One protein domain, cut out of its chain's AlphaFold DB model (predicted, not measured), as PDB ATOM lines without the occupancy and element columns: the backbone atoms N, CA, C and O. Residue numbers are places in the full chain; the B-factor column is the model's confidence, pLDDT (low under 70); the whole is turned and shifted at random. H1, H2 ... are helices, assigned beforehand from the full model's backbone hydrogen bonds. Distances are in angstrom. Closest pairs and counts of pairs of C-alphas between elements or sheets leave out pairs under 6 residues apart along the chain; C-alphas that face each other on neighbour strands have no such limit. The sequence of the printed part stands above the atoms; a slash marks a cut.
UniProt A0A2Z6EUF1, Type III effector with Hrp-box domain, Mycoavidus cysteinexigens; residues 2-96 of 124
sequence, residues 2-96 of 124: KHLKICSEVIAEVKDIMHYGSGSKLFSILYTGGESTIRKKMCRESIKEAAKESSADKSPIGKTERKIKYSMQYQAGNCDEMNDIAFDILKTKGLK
ATOM      1  N   LYS A   2      44.675 -22.837  -1.688       78.00
ATOM      2  CA  LYS A   2      43.583 -21.916  -2.083       78.00
ATOM      3  C   LYS A   2      42.486 -22.554  -2.957       78.00
ATOM      4  O   LYS A   2      41.313 -22.362  -2.675       78.00
ATOM      5  N   HIS A   3      42.857 -23.341  -3.971       76.38
ATOM      6  CA  HIS A   3      41.892 -23.995  -4.869       76.38
ATOM      7  C   HIS A   3      41.024 -25.036  -4.156       76.38
ATOM      8  O   HIS A   3      39.812 -25.024  -4.314       76.38
ATOM      9  N   LEU A   4      41.628 -25.869  -3.301       78.06
ATOM     10  CA  LEU A   4      40.905 -26.873  -2.516       78.06
ATOM     11  C   LEU A   4      39.864 -26.226  -1.590       78.06
ATOM     12  O   LEU A   4      38.740 -26.706  -1.493       78.06
ATOM     13  N   LYS A   5      40.231 -25.106  -0.951       83.50
ATOM     14  CA  LYS A   5      39.319 -24.342  -0.094       83.50
ATOM     15  C   LYS A   5      38.117 -23.816  -0.883       83.50
ATOM     16  O   LYS A   5      36.990 -24.042  -0.464       83.50
ATOM     17  N   ILE A   6      38.357 -23.210  -2.049       84.56
ATOM     18  CA  ILE A   6      37.289 -22.725  -2.938       84.56
ATOM     19  C   ILE A   6      36.351 -23.871  -3.328       84.56
ATOM     20  O   ILE A   6      35.139 -23.715  -3.280       84.56
ATOM     21  N   CYS A   7      36.884 -25.040  -3.676       82.12
ATOM     22  CA  CYS A   7      36.051 -26.176  -4.068       82.12
ATOM     23  C   CYS A   7      35.228 -26.730  -2.906       82.12
ATOM     24  O   CYS A   7      34.059 -27.046  -3.097       82.12
ATOM     25  N   SER A   8      35.795 -26.793  -1.700       83.81
ATOM     26  CA  SER A   8      35.044 -27.170  -0.499       83.81
ATOM     27  C   SER A   8      33.917 -26.182  -0.192       83.81
ATOM     28  O   SER A   8      32.825 -26.607   0.173       83.81
ATOM     29  N   GLU A   9      34.170 -24.880  -0.342       88.88
ATOM     30  CA  GLU A   9      33.155 -23.835  -0.169       88.88
ATOM     31  C   GLU A   9      32.044 -23.969  -1.214       88.88
ATOM     32  O   GLU A   9      30.873 -23.900  -0.860       88.88
ATOM     33  N   VAL A  10      32.391 -24.236  -2.477       87.88
ATOM     34  CA  VAL A  10      31.391 -24.446  -3.533       87.88
ATOM     35  C   VAL A  10      30.569 -25.709  -3.295       87.88
ATOM     36  O   VAL A  10      29.368 -25.688  -3.522       87.88
ATOM     37  N   ILE A  11      31.158 -26.801  -2.805       84.25
ATOM     38  CA  ILE A  11      30.384 -28.008  -2.468       84.25
ATOM     39  C   ILE A  11      29.350 -27.706  -1.377       84.25
ATOM     40  O   ILE A  11      28.206 -28.150  -1.482       84.25
ATOM     41  N   ALA A  12      29.736 -26.949  -0.344       85.81
ATOM     42  CA  ALA A  12      28.809 -26.517   0.697       85.81
ATOM     43  C   ALA A  12      27.706 -25.614   0.117       85.81
ATOM     44  O   ALA A  12      26.529 -25.885   0.323       85.81
ATOM     45  N   GLU A  13      28.084 -24.631  -0.702       89.94
ATOM     46  CA  GLU A  13      27.160 -23.718  -1.384       89.94
ATOM     47  C   GLU A  13      26.152 -24.471  -2.269       89.94
ATOM     48  O   GLU A  13      24.953 -24.220  -2.204       89.94
ATOM     49  N   VAL A  14      26.598 -25.461  -3.048       86.38
ATOM     50  CA  VAL A  14      25.719 -26.287  -3.893       86.38
ATOM     51  C   VAL A  14      24.763 -27.125  -3.051       86.38
ATOM     52  O   VAL A  14      23.606 -27.292  -3.435       86.38
ATOM     53  N   LYS A  15      25.212 -27.644  -1.905       82.38
ATOM     54  CA  LYS A  15      24.353 -28.394  -0.984       82.38
ATOM     55  C   LYS A  15      23.275 -27.502  -0.362       82.38
ATOM     56  O   LYS A  15      22.133 -27.945  -0.257       82.38
ATOM     57  N   ASP A  16      23.615 -26.259  -0.035       85.81
ATOM     58  CA  ASP A  16      22.664 -25.257   0.459       85.81
ATOM     59  C   ASP A  16      21.704 -24.786  -0.650       85.81
ATOM     60  O   ASP A  16      20.536 -24.488  -0.409       85.81
ATOM     61  N   ILE A  17      22.151 -24.752  -1.906       86.94
ATOM     62  CA  ILE A  17      21.270 -24.458  -3.041       86.94
ATOM     63  C   ILE A  17      20.323 -25.634  -3.310       86.94
ATOM     64  O   ILE A  17      19.151 -25.412  -3.594       86.94
ATOM     65  N   MET A  18      20.809 -26.875  -3.229       83.56
ATOM     66  CA  MET A  18      20.101 -28.098  -3.625       83.56
ATOM     67  C   MET A  18      19.813 -29.016  -2.430       83.56
ATOM     68  O   MET A  18      20.127 -30.206  -2.466       83.56
ATOM     69  N   HIS A  19      19.159 -28.492  -1.392       75.81
ATOM     70  CA  HIS A  19      18.840 -29.231  -0.162       75.81
ATOM     71  C   HIS A  19      18.150 -30.582  -0.408       75.81
ATOM     72  O   HIS A  19      18.418 -31.557   0.294       75.81
ATOM     73  N   TYR A  20      17.266 -30.647  -1.410       73.12
ATOM     74  CA  TYR A  20      16.534 -31.872  -1.765       73.12
ATOM     75  C   TYR A  20      17.040 -32.544  -3.050       73.12
ATOM     76  O   TYR A  20      16.557 -33.622  -3.413       73.12
ATOM     77  N   GLY A  21      18.021 -31.936  -3.724       66.88
ATOM     78  CA  GLY A  21      18.731 -32.513  -4.860       66.88
ATOM     79  C   GLY A  21      19.743 -33.532  -4.365       66.88
ATOM     80  O   GLY A  21      20.921 -33.238  -4.230       66.88
ATOM     81  N   SER A  22      19.273 -34.722  -4.013       55.28
ATOM     82  CA  SER A  22      20.137 -35.765  -3.473       55.28
ATOM     83  C   SER A  22      20.690 -36.613  -4.612       55.28
ATOM     84  O   SER A  22      19.951 -37.346  -5.277       55.28
ATOM     85  N   GLY A  23      22.017 -36.596  -4.772       56.28
ATOM     86  CA  GLY A  23      22.740 -37.757  -5.289       56.28
ATOM     87  C   GLY A  23      22.216 -39.026  -4.600       56.28
ATOM     88  O   GLY A  23      21.925 -39.017  -3.408       56.28
ATOM     89  N   SER A  24      22.020 -40.093  -5.370       53.44
ATOM     90  CA  SER A  24      21.185 -41.266  -5.059       53.44
ATOM     91  C   SER A  24      19.667 -41.059  -5.176       53.44
ATOM     92  O   SER A  24      18.950 -40.634  -4.268       53.44
ATOM     93  N   LYS A  25      19.161 -41.511  -6.328       57.25
ATOM     94  CA  LYS A  25      17.741 -41.574  -6.692       57.25
ATOM     95  C   LYS A  25      16.904 -42.386  -5.690       57.25
ATOM     96  O   LYS A  25      15.740 -42.065  -5.496       57.25
ATOM     97  N   LEU A  26      17.477 -43.415  -5.057       58.84
ATOM     98  CA  LEU A  26      16.741 -44.331  -4.179       58.84
ATOM     99  C   LEU A  26      16.478 -43.727  -2.793       58.84
ATOM    100  O   LEU A  26      15.333 -43.700  -2.346       58.84
ATOM    101  N   PHE A  27      17.510 -43.182  -2.141       56.97
ATOM    102  CA  PHE A  27      17.362 -42.567  -0.817       56.97
ATOM    103  C   PHE A  27      16.480 -41.315  -0.863       56.97
ATOM    104  O   PHE A  27      15.653 -41.114   0.024       56.97
ATOM    105  N   SER A  28      16.574 -40.529  -1.941       59.53
ATOM    106  CA  SER A  28      15.713 -39.361  -2.152       59.53
ATOM    107  C   SER A  28      14.227 -39.725  -2.264       59.53
ATOM    108  O   SER A  28      13.373 -39.017  -1.734       59.53
ATOM    109  N   ILE A  29      13.884 -40.821  -2.950       60.75
ATOM    110  CA  ILE A  29      12.488 -41.264  -3.112       60.75
ATOM    111  C   ILE A  29      11.908 -41.731  -1.778       60.75
ATOM    112  O   ILE A  29      10.808 -41.311  -1.428       60.75
ATOM    113  N   LEU A  30      12.659 -42.542  -1.028       63.72
ATOM    114  CA  LEU A  30      12.219 -43.064   0.267       63.72
ATOM    115  C   LEU A  30      12.044 -41.948   1.305       63.72
ATOM    116  O   LEU A  30      11.022 -41.906   1.981       63.72
ATOM    117  N   TYR A  31      12.999 -41.017   1.391       66.12
ATOM    118  CA  TYR A  31      12.962 -39.920   2.366       66.12
ATOM    119  C   TYR A  31      11.828 -38.918   2.105       66.12
ATOM    120  O   TYR A  31      11.254 -38.371   3.039       66.12
ATOM    121  N   THR A  32      11.494 -38.677   0.835       67.81
ATOM    122  CA  THR A  32      10.499 -37.662   0.439       67.81
ATOM    123  C   THR A  32       9.128 -38.253   0.109       67.81
ATOM    124  O   THR A  32       8.291 -37.559  -0.457       67.81
ATOM    125  N   GLY A  33       8.900 -39.545   0.371       71.19
ATOM    126  CA  GLY A  33       7.628 -40.201   0.049       71.19
ATOM    127  C   GLY A  33       7.257 -40.153  -1.441       71.19
ATOM    128  O   GLY A  33       6.081 -40.147  -1.787       71.19
ATOM    129  N   GLY A  34       8.247 -40.080  -2.338       73.12
ATOM    130  CA  GLY A  34       8.036 -39.977  -3.787       73.12
ATOM    131  C   GLY A  34       7.917 -38.555  -4.349       73.12
ATOM    132  O   GLY A  34       7.951 -38.403  -5.575       73.12
ATOM    133  N   GLU A  35       7.880 -37.506  -3.522       76.19
ATOM    134  CA  GLU A  35       7.834 -36.115  -4.005       76.19
ATOM    135  C   GLU A  35       9.035 -35.753  -4.892       76.19
ATOM    136  O   GLU A  35       8.900 -35.002  -5.859       76.19
ATOM    137  N   SER A  36      10.211 -36.327  -4.617       75.62
ATOM    138  CA  SER A  36      11.407 -36.166  -5.455       75.62
ATOM    139  C   SER A  36      11.180 -36.603  -6.908       75.62
ATOM    140  O   SER A  36      11.730 -36.001  -7.834       75.62
ATOM    141  N   THR A  37      10.317 -37.598  -7.138       77.00
ATOM    142  CA  THR A  37       9.947 -38.051  -8.486       77.00
ATOM    143  C   THR A  37       9.072 -37.021  -9.192       77.00
ATOM    144  O   THR A  37       9.290 -36.739 -10.373       77.00
ATOM    145  N   ILE A  38       8.126 -36.414  -8.469       81.56
ATOM    146  CA  ILE A  38       7.242 -35.368  -8.998       81.56
ATOM    147  C   ILE A  38       8.062 -34.127  -9.361       81.56
ATOM    148  O   ILE A  38       7.982 -33.655 -10.494       81.56
ATOM    149  N   ARG A  39       8.928 -33.658  -8.455       83.38
ATOM    150  CA  ARG A  39       9.822 -32.514  -8.702       83.38
ATOM    151  C   ARG A  39      10.720 -32.746  -9.920       83.38
ATOM    152  O   ARG A  39      10.859 -31.869 -10.770       83.38
ATOM    153  N   LYS A  40      11.253 -33.963 -10.076       81.19
ATOM    154  CA  LYS A  40      12.044 -34.350 -11.254       81.19
ATOM    155  C   LYS A  40      11.232 -34.350 -12.548       81.19
ATOM    156  O   LYS A  40      11.765 -33.973 -13.593       81.19
ATOM    157  N   LYS A  41       9.969 -34.776 -12.504       84.00
ATOM    158  CA  LYS A  41       9.074 -34.737 -13.665       84.00
ATOM    159  C   LYS A  41       8.783 -33.292 -14.082       84.00
ATOM    160  O   LYS A  41       9.033 -32.967 -15.238       84.00
ATOM    161  N   MET A  42       8.385 -32.439 -13.135       84.75
ATOM    162  CA  MET A  42       8.114 -31.018 -13.398       84.75
ATOM    163  C   MET A  42       9.347 -30.293 -13.946       84.75
ATOM    164  O   MET A  42       9.262 -29.629 -14.973       84.75
ATOM    165  N   CYS A  43      10.524 -30.513 -13.349       86.56
ATOM    166  CA  CYS A  43      11.789 -29.961 -13.841       86.56
ATOM    167  C   CYS A  43      12.053 -30.322 -15.312       86.56
ATOM    168  O   CYS A  43      12.341 -29.457 -16.139       86.56
ATOM    169  N   ARG A  44      11.897 -31.600 -15.672       84.94
ATOM    170  CA  ARG A  44      12.108 -32.070 -17.050       84.94
ATOM    171  C   ARG A  44      11.087 -31.509 -18.033       84.94
ATOM    172  O   ARG A  44      11.445 -31.274 -19.185       84.94
ATOM    173  N   GLU A  45       9.837 -31.347 -17.615       87.75
ATOM    174  CA  GLU A  45       8.784 -30.751 -18.440       87.75
ATOM    175  C   GLU A  45       9.080 -29.272 -18.705       87.75
ATOM    176  O   GLU A  45       9.172 -28.892 -19.871       87.75
ATOM    177  N   SER A  46       9.416 -28.490 -17.676       86.69
ATOM    178  CA  SER A  46       9.778 -27.076 -17.842       86.69
ATOM    179  C   SER A  46      11.035 -26.867 -18.694       86.69
ATOM    180  O   SER A  46      11.085 -25.948 -19.509       86.69
ATOM    181  N   ILE A  47      12.045 -27.744 -18.584       84.44
ATOM    182  CA  ILE A  47      13.219 -27.707 -19.476       84.44
ATOM    183  C   ILE A  47      12.801 -27.930 -20.937       84.44
ATOM    184  O   ILE A  47      13.293 -27.242 -21.832       84.44
ATOM    185  N   LYS A  48      11.908 -28.894 -21.198       84.75
ATOM    186  CA  LYS A  48      11.425 -29.193 -22.555       84.75
ATOM    187  C   LYS A  48      10.593 -28.050 -23.125       84.75
ATOM    188  O   LYS A  48      10.734 -27.755 -24.306       84.75
ATOM    189  N   GLU A  49       9.736 -27.438 -22.319       85.31
ATOM    190  CA  GLU A  49       8.914 -26.290 -22.719       85.31
ATOM    191  C   GLU A  49       9.790 -25.087 -23.065       85.31
ATOM    192  O   GLU A  49       9.734 -24.596 -24.191       85.31
ATOM    193  N   ALA A  50      10.724 -24.725 -22.182       81.62
ATOM    194  CA  ALA A  50      11.667 -23.637 -22.430       81.62
ATOM    195  C   ALA A  50      12.536 -23.871 -23.681       81.62
ATOM    196  O   ALA A  50      12.882 -22.930 -24.397       81.62
ATOM    197  N   ALA A  51      12.887 -25.128 -23.971       78.81
ATOM    198  CA  ALA A  51      13.626 -25.489 -25.178       78.81
ATOM    199  C   ALA A  51      12.787 -25.374 -26.465       78.81
ATOM    200  O   ALA A  51      13.352 -25.130 -27.529       78.81
ATOM    201  N   LYS A  52      11.460 -25.545 -26.389       77.75
ATOM    202  CA  LYS A  52      10.548 -25.360 -27.532       77.75
ATOM    203  C   LYS A  52      10.314 -23.881 -27.837       77.75
ATOM    204  O   LYS A  52      10.278 -23.513 -29.006       77.75
ATOM    205  N   GLU A  53      10.185 -23.054 -26.802       70.31
ATOM    206  CA  GLU A  53      10.030 -21.598 -26.929       70.31
ATOM    207  C   GLU A  53      11.306 -20.938 -27.471       70.31
ATOM    208  O   GLU A  53      11.252 -20.020 -28.285       70.31
ATOM    209  N   SER A  54      12.470 -21.468 -27.088       64.75
ATOM    210  CA  SER A  54      13.786 -21.000 -27.536       64.75
ATOM    211  C   SER A  54      14.229 -21.684 -28.837       64.75
ATOM    212  O   SER A  54      15.302 -22.283 -28.900       64.75
ATOM    213  N   SER A  55      13.427 -21.613 -29.901       56.38
ATOM    214  CA  SER A  55      13.769 -22.185 -31.219       56.38
ATOM    215  C   SER A  55      15.060 -21.605 -31.835       56.38
ATOM    216  O   SER A  55      15.645 -22.229 -32.724       56.38
ATOM    217  N   ALA A  56      15.542 -20.469 -31.316       52.97
ATOM    218  CA  ALA A  56      16.744 -19.760 -31.757       52.97
ATOM    219  C   ALA A  56      18.045 -20.130 -31.010       52.97
ATOM    220  O   ALA A  56      19.122 -19.866 -31.539       52.97
ATOM    221  N   ASP A  57      17.991 -20.763 -29.830       55.19
ATOM    222  CA  ASP A  57      19.192 -21.030 -29.019       55.19
ATOM    223  C   ASP A  57      19.329 -22.513 -28.639       55.19
ATOM    224  O   ASP A  57      18.987 -22.980 -27.542       55.19
ATOM    225  N   LYS A  58      19.844 -23.266 -29.618       59.72
ATOM    226  CA  LYS A  58      20.276 -24.664 -29.479       59.72
ATOM    227  C   LYS A  58      21.710 -24.780 -28.951       59.72
ATOM    228  O   LYS A  58      22.270 -25.876 -29.000       59.72
ATOM    229  N   SER A  59      22.327 -23.685 -28.493       60.19
ATOM    230  CA  SER A  59      23.697 -23.750 -27.996       60.19
ATOM    231  C   SER A  59      23.787 -24.715 -26.801       60.19
ATOM    232  O   SER A  59      22.878 -24.776 -25.961       60.19
ATOM    233  N   PRO A  60      24.877 -25.499 -26.692       58.78
ATOM    234  CA  PRO A  60      25.116 -26.348 -25.526       58.78
ATOM    235  C   PRO A  60      25.102 -25.553 -24.212       58.78
ATOM    236  O   PRO A  60      24.650 -26.070 -23.195       58.78
ATOM    237  N   ILE A  61      25.532 -24.287 -24.260       60.47
ATOM    238  CA  ILE A  61      25.563 -23.359 -23.122       60.47
ATOM    239  C   ILE A  61      24.141 -23.058 -22.632       60.47
ATOM    240  O   ILE A  61      23.835 -23.341 -21.475       60.47
ATOM    241  N   GLY A  62      23.234 -22.636 -23.520       70.56
ATOM    242  CA  GLY A  62      21.841 -22.369 -23.146       70.56
ATOM    243  C   GLY A  62      21.100 -23.619 -22.648       70.56
ATOM    244  O   GLY A  62      20.182 -23.540 -21.830       70.56
ATOM    245  N   LYS A  63      21.497 -24.823 -23.093       73.38
ATOM    246  CA  LYS A  63      20.969 -26.087 -22.547       73.38
ATOM    247  C   LYS A  63      21.396 -26.307 -21.091       73.38
ATOM    248  O   LYS A  63      20.544 -26.682 -20.283       73.38
ATOM    249  N   THR A  64      22.666 -26.079 -20.760       76.69
ATOM    250  CA  THR A  64      23.184 -26.230 -19.392       76.69
ATOM    251  C   THR A  64      22.600 -25.177 -18.453       76.69
ATOM    252  O   THR A  64      22.128 -25.532 -17.379       76.69
ATOM    253  N   GLU A  65      22.508 -23.916 -18.875       82.12
ATOM    254  CA  GLU A  65      21.910 -22.842 -18.065       82.12
ATOM    255  C   GLU A  65      20.437 -23.117 -17.729       82.12
ATOM    256  O   GLU A  65      20.020 -23.008 -16.575       82.12
ATOM    257  N   ARG A  66      19.639 -23.565 -18.712       84.94
ATOM    258  CA  ARG A  66      18.246 -23.984 -18.470       84.94
ATOM    259  C   ARG A  66      18.170 -25.152 -17.491       84.94
ATOM    260  O   ARG A  66      17.307 -25.157 -16.614       84.94
ATOM    261  N   LYS A  67      19.064 -26.135 -17.633       84.88
ATOM    262  CA  LYS A  67      19.137 -27.291 -16.734       84.88
ATOM    263  C   LYS A  67      19.441 -26.842 -15.303       84.88
ATOM    264  O   LYS A  67      18.688 -27.213 -14.409       84.88
ATOM    265  N   ILE A  68      20.454 -26.000 -15.097       86.69
ATOM    266  CA  ILE A  68      20.812 -25.407 -13.797       86.69
ATOM    267  C   ILE A  68      19.606 -24.677 -13.192       86.69
ATOM    268  O   ILE A  68      19.160 -25.032 -12.100       86.69
ATOM    269  N   LYS A  69      19.007 -23.739 -13.940       88.38
ATOM    270  CA  LYS A  69      17.864 -22.925 -13.496       88.38
ATOM    271  C   LYS A  69      16.712 -23.777 -12.961       88.38
ATOM    272  O   LYS A  69      16.257 -23.572 -11.837       88.38
ATOM    273  N   TYR A  70      16.229 -24.727 -13.761       87.94
ATOM    274  CA  TYR A  70      15.069 -25.530 -13.372       87.94
ATOM    275  C   TYR A  70      15.406 -26.561 -12.295       87.94
ATOM    276  O   TYR A  70      14.567 -26.838 -11.439       87.94
ATOM    277  N   SER A  71      16.635 -27.078 -12.268       87.94
ATOM    278  CA  SER A  71      17.068 -27.989 -11.203       87.94
ATOM    279  C   SER A  71      17.062 -27.296  -9.844       87.94
ATOM    280  O   SER A  71      16.530 -27.856  -8.887       87.94
ATOM    281  N   MET A  72      17.549 -26.050  -9.781       87.56
ATOM    282  CA  MET A  72      17.488 -25.211  -8.579       87.56
ATOM    283  C   MET A  72      16.047 -24.875  -8.186       87.56
ATOM    284  O   MET A  72      15.662 -25.064  -7.031       87.56
ATOM    285  N   GLN A  73      15.229 -24.428  -9.147       88.38
ATOM    286  CA  GLN A  73      13.837 -24.036  -8.907       88.38
ATOM    287  C   GLN A  73      13.004 -25.180  -8.322       88.38
ATOM    288  O   GLN A  73      12.246 -24.982  -7.376       88.38
ATOM    289  N   TYR A  74      13.142 -26.378  -8.885       86.38
ATOM    290  CA  TYR A  74      12.379 -27.542  -8.449       86.38
ATOM    291  C   TYR A  74      13.096 -28.369  -7.390       86.38
ATOM    292  O   TYR A  74      12.557 -29.399  -6.997       86.38
ATOM    293  N   GLN A  75      14.295 -27.978  -6.944       83.75
ATOM    294  CA  GLN A  75      15.113 -28.791  -6.038       83.75
ATOM    295  C   GLN A  75      15.231 -30.240  -6.543       83.75
ATOM    296  O   GLN A  75      15.048 -31.214  -5.807       83.75
ATOM    297  N   ALA A  76      15.433 -30.373  -7.854       78.81
ATOM    298  CA  ALA A  76      15.297 -31.618  -8.585       78.81
ATOM    299  C   ALA A  76      16.549 -31.859  -9.419       78.81
ATOM    300  O   ALA A  76      16.726 -31.250 -10.470       78.81
ATOM    301  N   GLY A  77      17.400 -32.770  -8.960       71.00
ATOM    302  CA  GLY A  77      18.638 -33.097  -9.648       71.00
ATOM    303  C   GLY A  77      19.340 -34.300  -9.032       71.00
ATOM    304  O   GLY A  77      19.142 -34.600  -7.856       71.00
ATOM    305  N   ASN A  78      20.100 -35.023  -9.848       74.38
ATOM    306  CA  ASN A  78      21.082 -36.012  -9.422       74.38
ATOM    307  C   ASN A  78      22.487 -35.371  -9.414       74.38
ATOM    308  O   ASN A  78      22.642 -34.151  -9.481       74.38
ATOM    309  N   CYS A  79      23.513 -36.218  -9.364       75.00
ATOM    310  CA  CYS A  79      24.914 -35.816  -9.411       75.00
ATOM    311  C   CYS A  79      25.256 -34.927 -10.625       75.00
ATOM    312  O   CYS A  79      26.080 -34.027 -10.492       75.00
ATOM    313  N   ASP A  80      24.614 -35.128 -11.780       77.75
ATOM    314  CA  ASP A  80      24.883 -34.357 -13.000       77.75
ATOM    315  C   ASP A  80      24.443 -32.901 -12.840       77.75
ATOM    316  O   ASP A  80      25.193 -31.979 -13.145       77.75
ATOM    317  N   GLU A  81      23.218 -32.686 -12.357       79.81
ATOM    318  CA  GLU A  81      22.688 -31.344 -12.108       79.81
ATOM    319  C   GLU A  81      23.500 -30.605 -11.032       79.81
ATOM    320  O   GLU A  81      23.800 -29.424 -11.196       79.81
ATOM    321  N   MET A  82      23.895 -31.293  -9.955       82.56
ATOM    322  CA  MET A  82      24.735 -30.696  -8.909       82.56
ATOM    323  C   MET A  82      26.116 -30.299  -9.441       82.56
ATOM    324  O   MET A  82      26.624 -29.235  -9.088       82.56
ATOM    325  N   ASN A  83      26.707 -31.110 -10.321       82.00
ATOM    326  CA  ASN A  83      27.988 -30.786 -10.941       82.00
ATOM    327  C   ASN A  83      27.897 -29.633 -11.933       82.00
ATOM    328  O   ASN A  83      28.820 -28.824 -11.985       82.00
ATOM    329  N   ASP A  84      26.803 -29.527 -12.685       83.94
ATOM    330  CA  ASP A  84      26.580 -28.387 -13.572       83.94
ATOM    331  C   ASP A  84      26.501 -27.078 -12.767       83.94
ATOM    332  O   ASP A  84      27.154 -26.100 -13.132       83.94
ATOM    333  N   ILE A  85      25.793 -27.079 -11.627       85.81
ATOM    334  CA  ILE A  85      25.734 -25.929 -10.706       85.81
ATOM    335  C   ILE A  85      27.130 -25.626 -10.135       85.81
ATOM    336  O   ILE A  85      27.581 -24.481 -10.168       85.81
ATOM    337  N   ALA A  86      27.847 -26.642  -9.644       86.00
ATOM    338  CA  ALA A  86      29.188 -26.469  -9.086       86.00
ATOM    339  C   ALA A  86      30.168 -25.884 -10.115       86.00
ATOM    340  O   ALA A  86      30.946 -24.985  -9.800       86.00
ATOM    341  N   PHE A  87      30.124 -26.379 -11.353       84.69
ATOM    342  CA  PHE A  87      30.949 -25.898 -12.456       84.69
ATOM    343  C   PHE A  87      30.675 -24.428 -12.778       84.69
ATOM    344  O   PHE A  87      31.620 -23.662 -12.979       84.69
ATOM    345  N   ASP A  88      29.404 -24.027 -12.795       86.12
ATOM    346  CA  ASP A  88      29.000 -22.648 -13.055       86.12
ATOM    347  C   ASP A  88      29.487 -21.690 -11.953       86.12
ATOM    348  O   ASP A  88      30.124 -20.671 -12.232       86.12
ATOM    349  N   ILE A  89      29.344 -22.079 -10.681       86.94
ATOM    350  CA  ILE A  89      29.866 -21.300  -9.549       86.94
ATOM    351  C   ILE A  89      31.403 -21.225  -9.592       86.94
ATOM    352  O   ILE A  89      31.993 -20.164  -9.387       86.94
ATOM    353  N   LEU A  90      32.094 -22.323  -9.903       85.56
ATOM    354  CA  LEU A  90      33.562 -22.339  -9.959       85.56
ATOM    355  C   LEU A  90      34.120 -21.455 -11.079       85.56
ATOM    356  O   LEU A  90      35.181 -20.849 -10.895       85.56
ATOM    357  N   LYS A  91      33.402 -21.319 -12.202       80.50
ATOM    358  CA  LYS A  91      33.746 -20.359 -13.261       80.50
ATOM    359  C   LYS A  91      33.697 -18.915 -12.766       80.50
ATOM    360  O   LYS A  91      34.589 -18.136 -13.096       80.50
ATOM    361  N   THR A  92      32.698 -18.557 -11.958       81.31
ATOM    362  CA  THR A  92      32.550 -17.182 -11.447       81.31
ATOM    363  C   THR A  92      33.538 -16.852 -10.323       81.31
ATOM    364  O   THR A  92      33.947 -15.701 -10.187       81.31
ATOM    365  N   LYS A  93      34.031 -17.853  -9.575       78.88
ATOM    366  CA  LYS A  93      35.011 -17.668  -8.479       78.88
ATOM    367  C   LYS A  93      36.448 -17.367  -8.953       78.88
ATOM    368  O   LYS A  93      37.364 -17.298  -8.131       78.88
ATOM    369  N   GLY A  94      36.674 -17.180 -10.257       66.69
ATOM    370  CA  GLY A  94      37.954 -16.708 -10.802       66.69
ATOM    371  C   GLY A  94      39.105 -17.711 -10.665       66.69
ATOM    372  O   GLY A  94      40.263 -17.326 -10.470       66.69
ATOM    373  N   LEU A  95      38.804 -19.009 -10.734       71.25
ATOM    374  CA  LEU A  95      39.818 -20.058 -10.719       71.25
ATOM    375  C   LEU A  95      40.702 -19.964 -11.971       71.25
ATOM    376  O   LEU A  95      40.253 -20.198 -13.086       71.25
ATOM    377  N   LYS A  96      41.995 -19.666 -11.781       68.31
ATOM    378  CA  LYS A  96      43.022 -19.697 -12.842       68.31
ATOM    379  C   LYS A  96      43.474 -21.127 -13.176       68.31
ATOM    380  O   LYS A  96      44.664 -21.375 -13.343       68.31
TER     381      LYS A  96
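AT A GLANCE: This is residues 2 to 96 of the 124 residues of the protein "Type III effector with Hrp-box domain" of Mycoavidus cysteinexigens (UniProt A0A2Z6EUF1). A flat, T-like shape: the helical hairpin of H3 and H4 makes a bar, and H1 and H5 are two splayed legs on one side of it, with H5 packed on H4. Short H2 makes a corner at the start of H3, at one end of the bar. The printed part has 95 residues with five named helices, H1 to H5 in chain order, and no named strand; the class is all helix. It is only just compact, close to loose, with a radius of gyration of the C-alphas of 14.4 A and spans of 40 by 39 by 15 A.

IN THESE COORDINATES: H1, residues 2 to 17, begins at C-alpha 2 (43.583, -21.916, -2.083) and is 22.5 A long. H2 is residues 25 to 31, 10.4 A. H3, residues 35 to 53, is the longest at 27.2 A and begins at C-alpha 35 (7.834, -36.115, -4.005). H4, residues 60 to 73, and H5, residues 79 to 92, are each 20.2 A; H5 ends at C-alpha 92 (32.550, -17.182, -11.447).

HOW THE PARTS SIT: H1 touches H5, opposite ways at a steep tilt of 54 degrees; the closest C-alphas, of Val 14 and Ala 86, are 6.2 A apart. H1 is close to H4 but not clearly touching, and apart from H2 and H3. H2 and H3 touch only at the corner, closest at the C-alphas of Ile 29 and Ser 36, 5.7 A. H3, with residues 43 to 51 alone, touches H4; the closest C-alphas, of Cys 43 and Tyr 70, are 5.5 A apart. This hairpin runs opposite ways at 38 degrees, only just steep. H5, with residues 81 to 85 alone, touches H4 at 71 degrees, only just about perpendicular; the closest C-alphas, of Ile 68 and Ile 85, are 5.8 A apart. The packing is mostly crossed, with no touching pair that is given a tilt at a shallow one. In H1, H2, H3, H4 and H5 every O i to N i+4 pair is within hydrogen-bond range.

THE WHOLE: The C-alphas farthest apart, of Gly 33 and Lys 96, are 42.9 A apart. The printed part has no cut and no long link. Residues 55 to 61 stand free. The mean pLDDT of the printed part is 76.9; residues 21 to 32, 54 to 61, 94 and 96 are under 70.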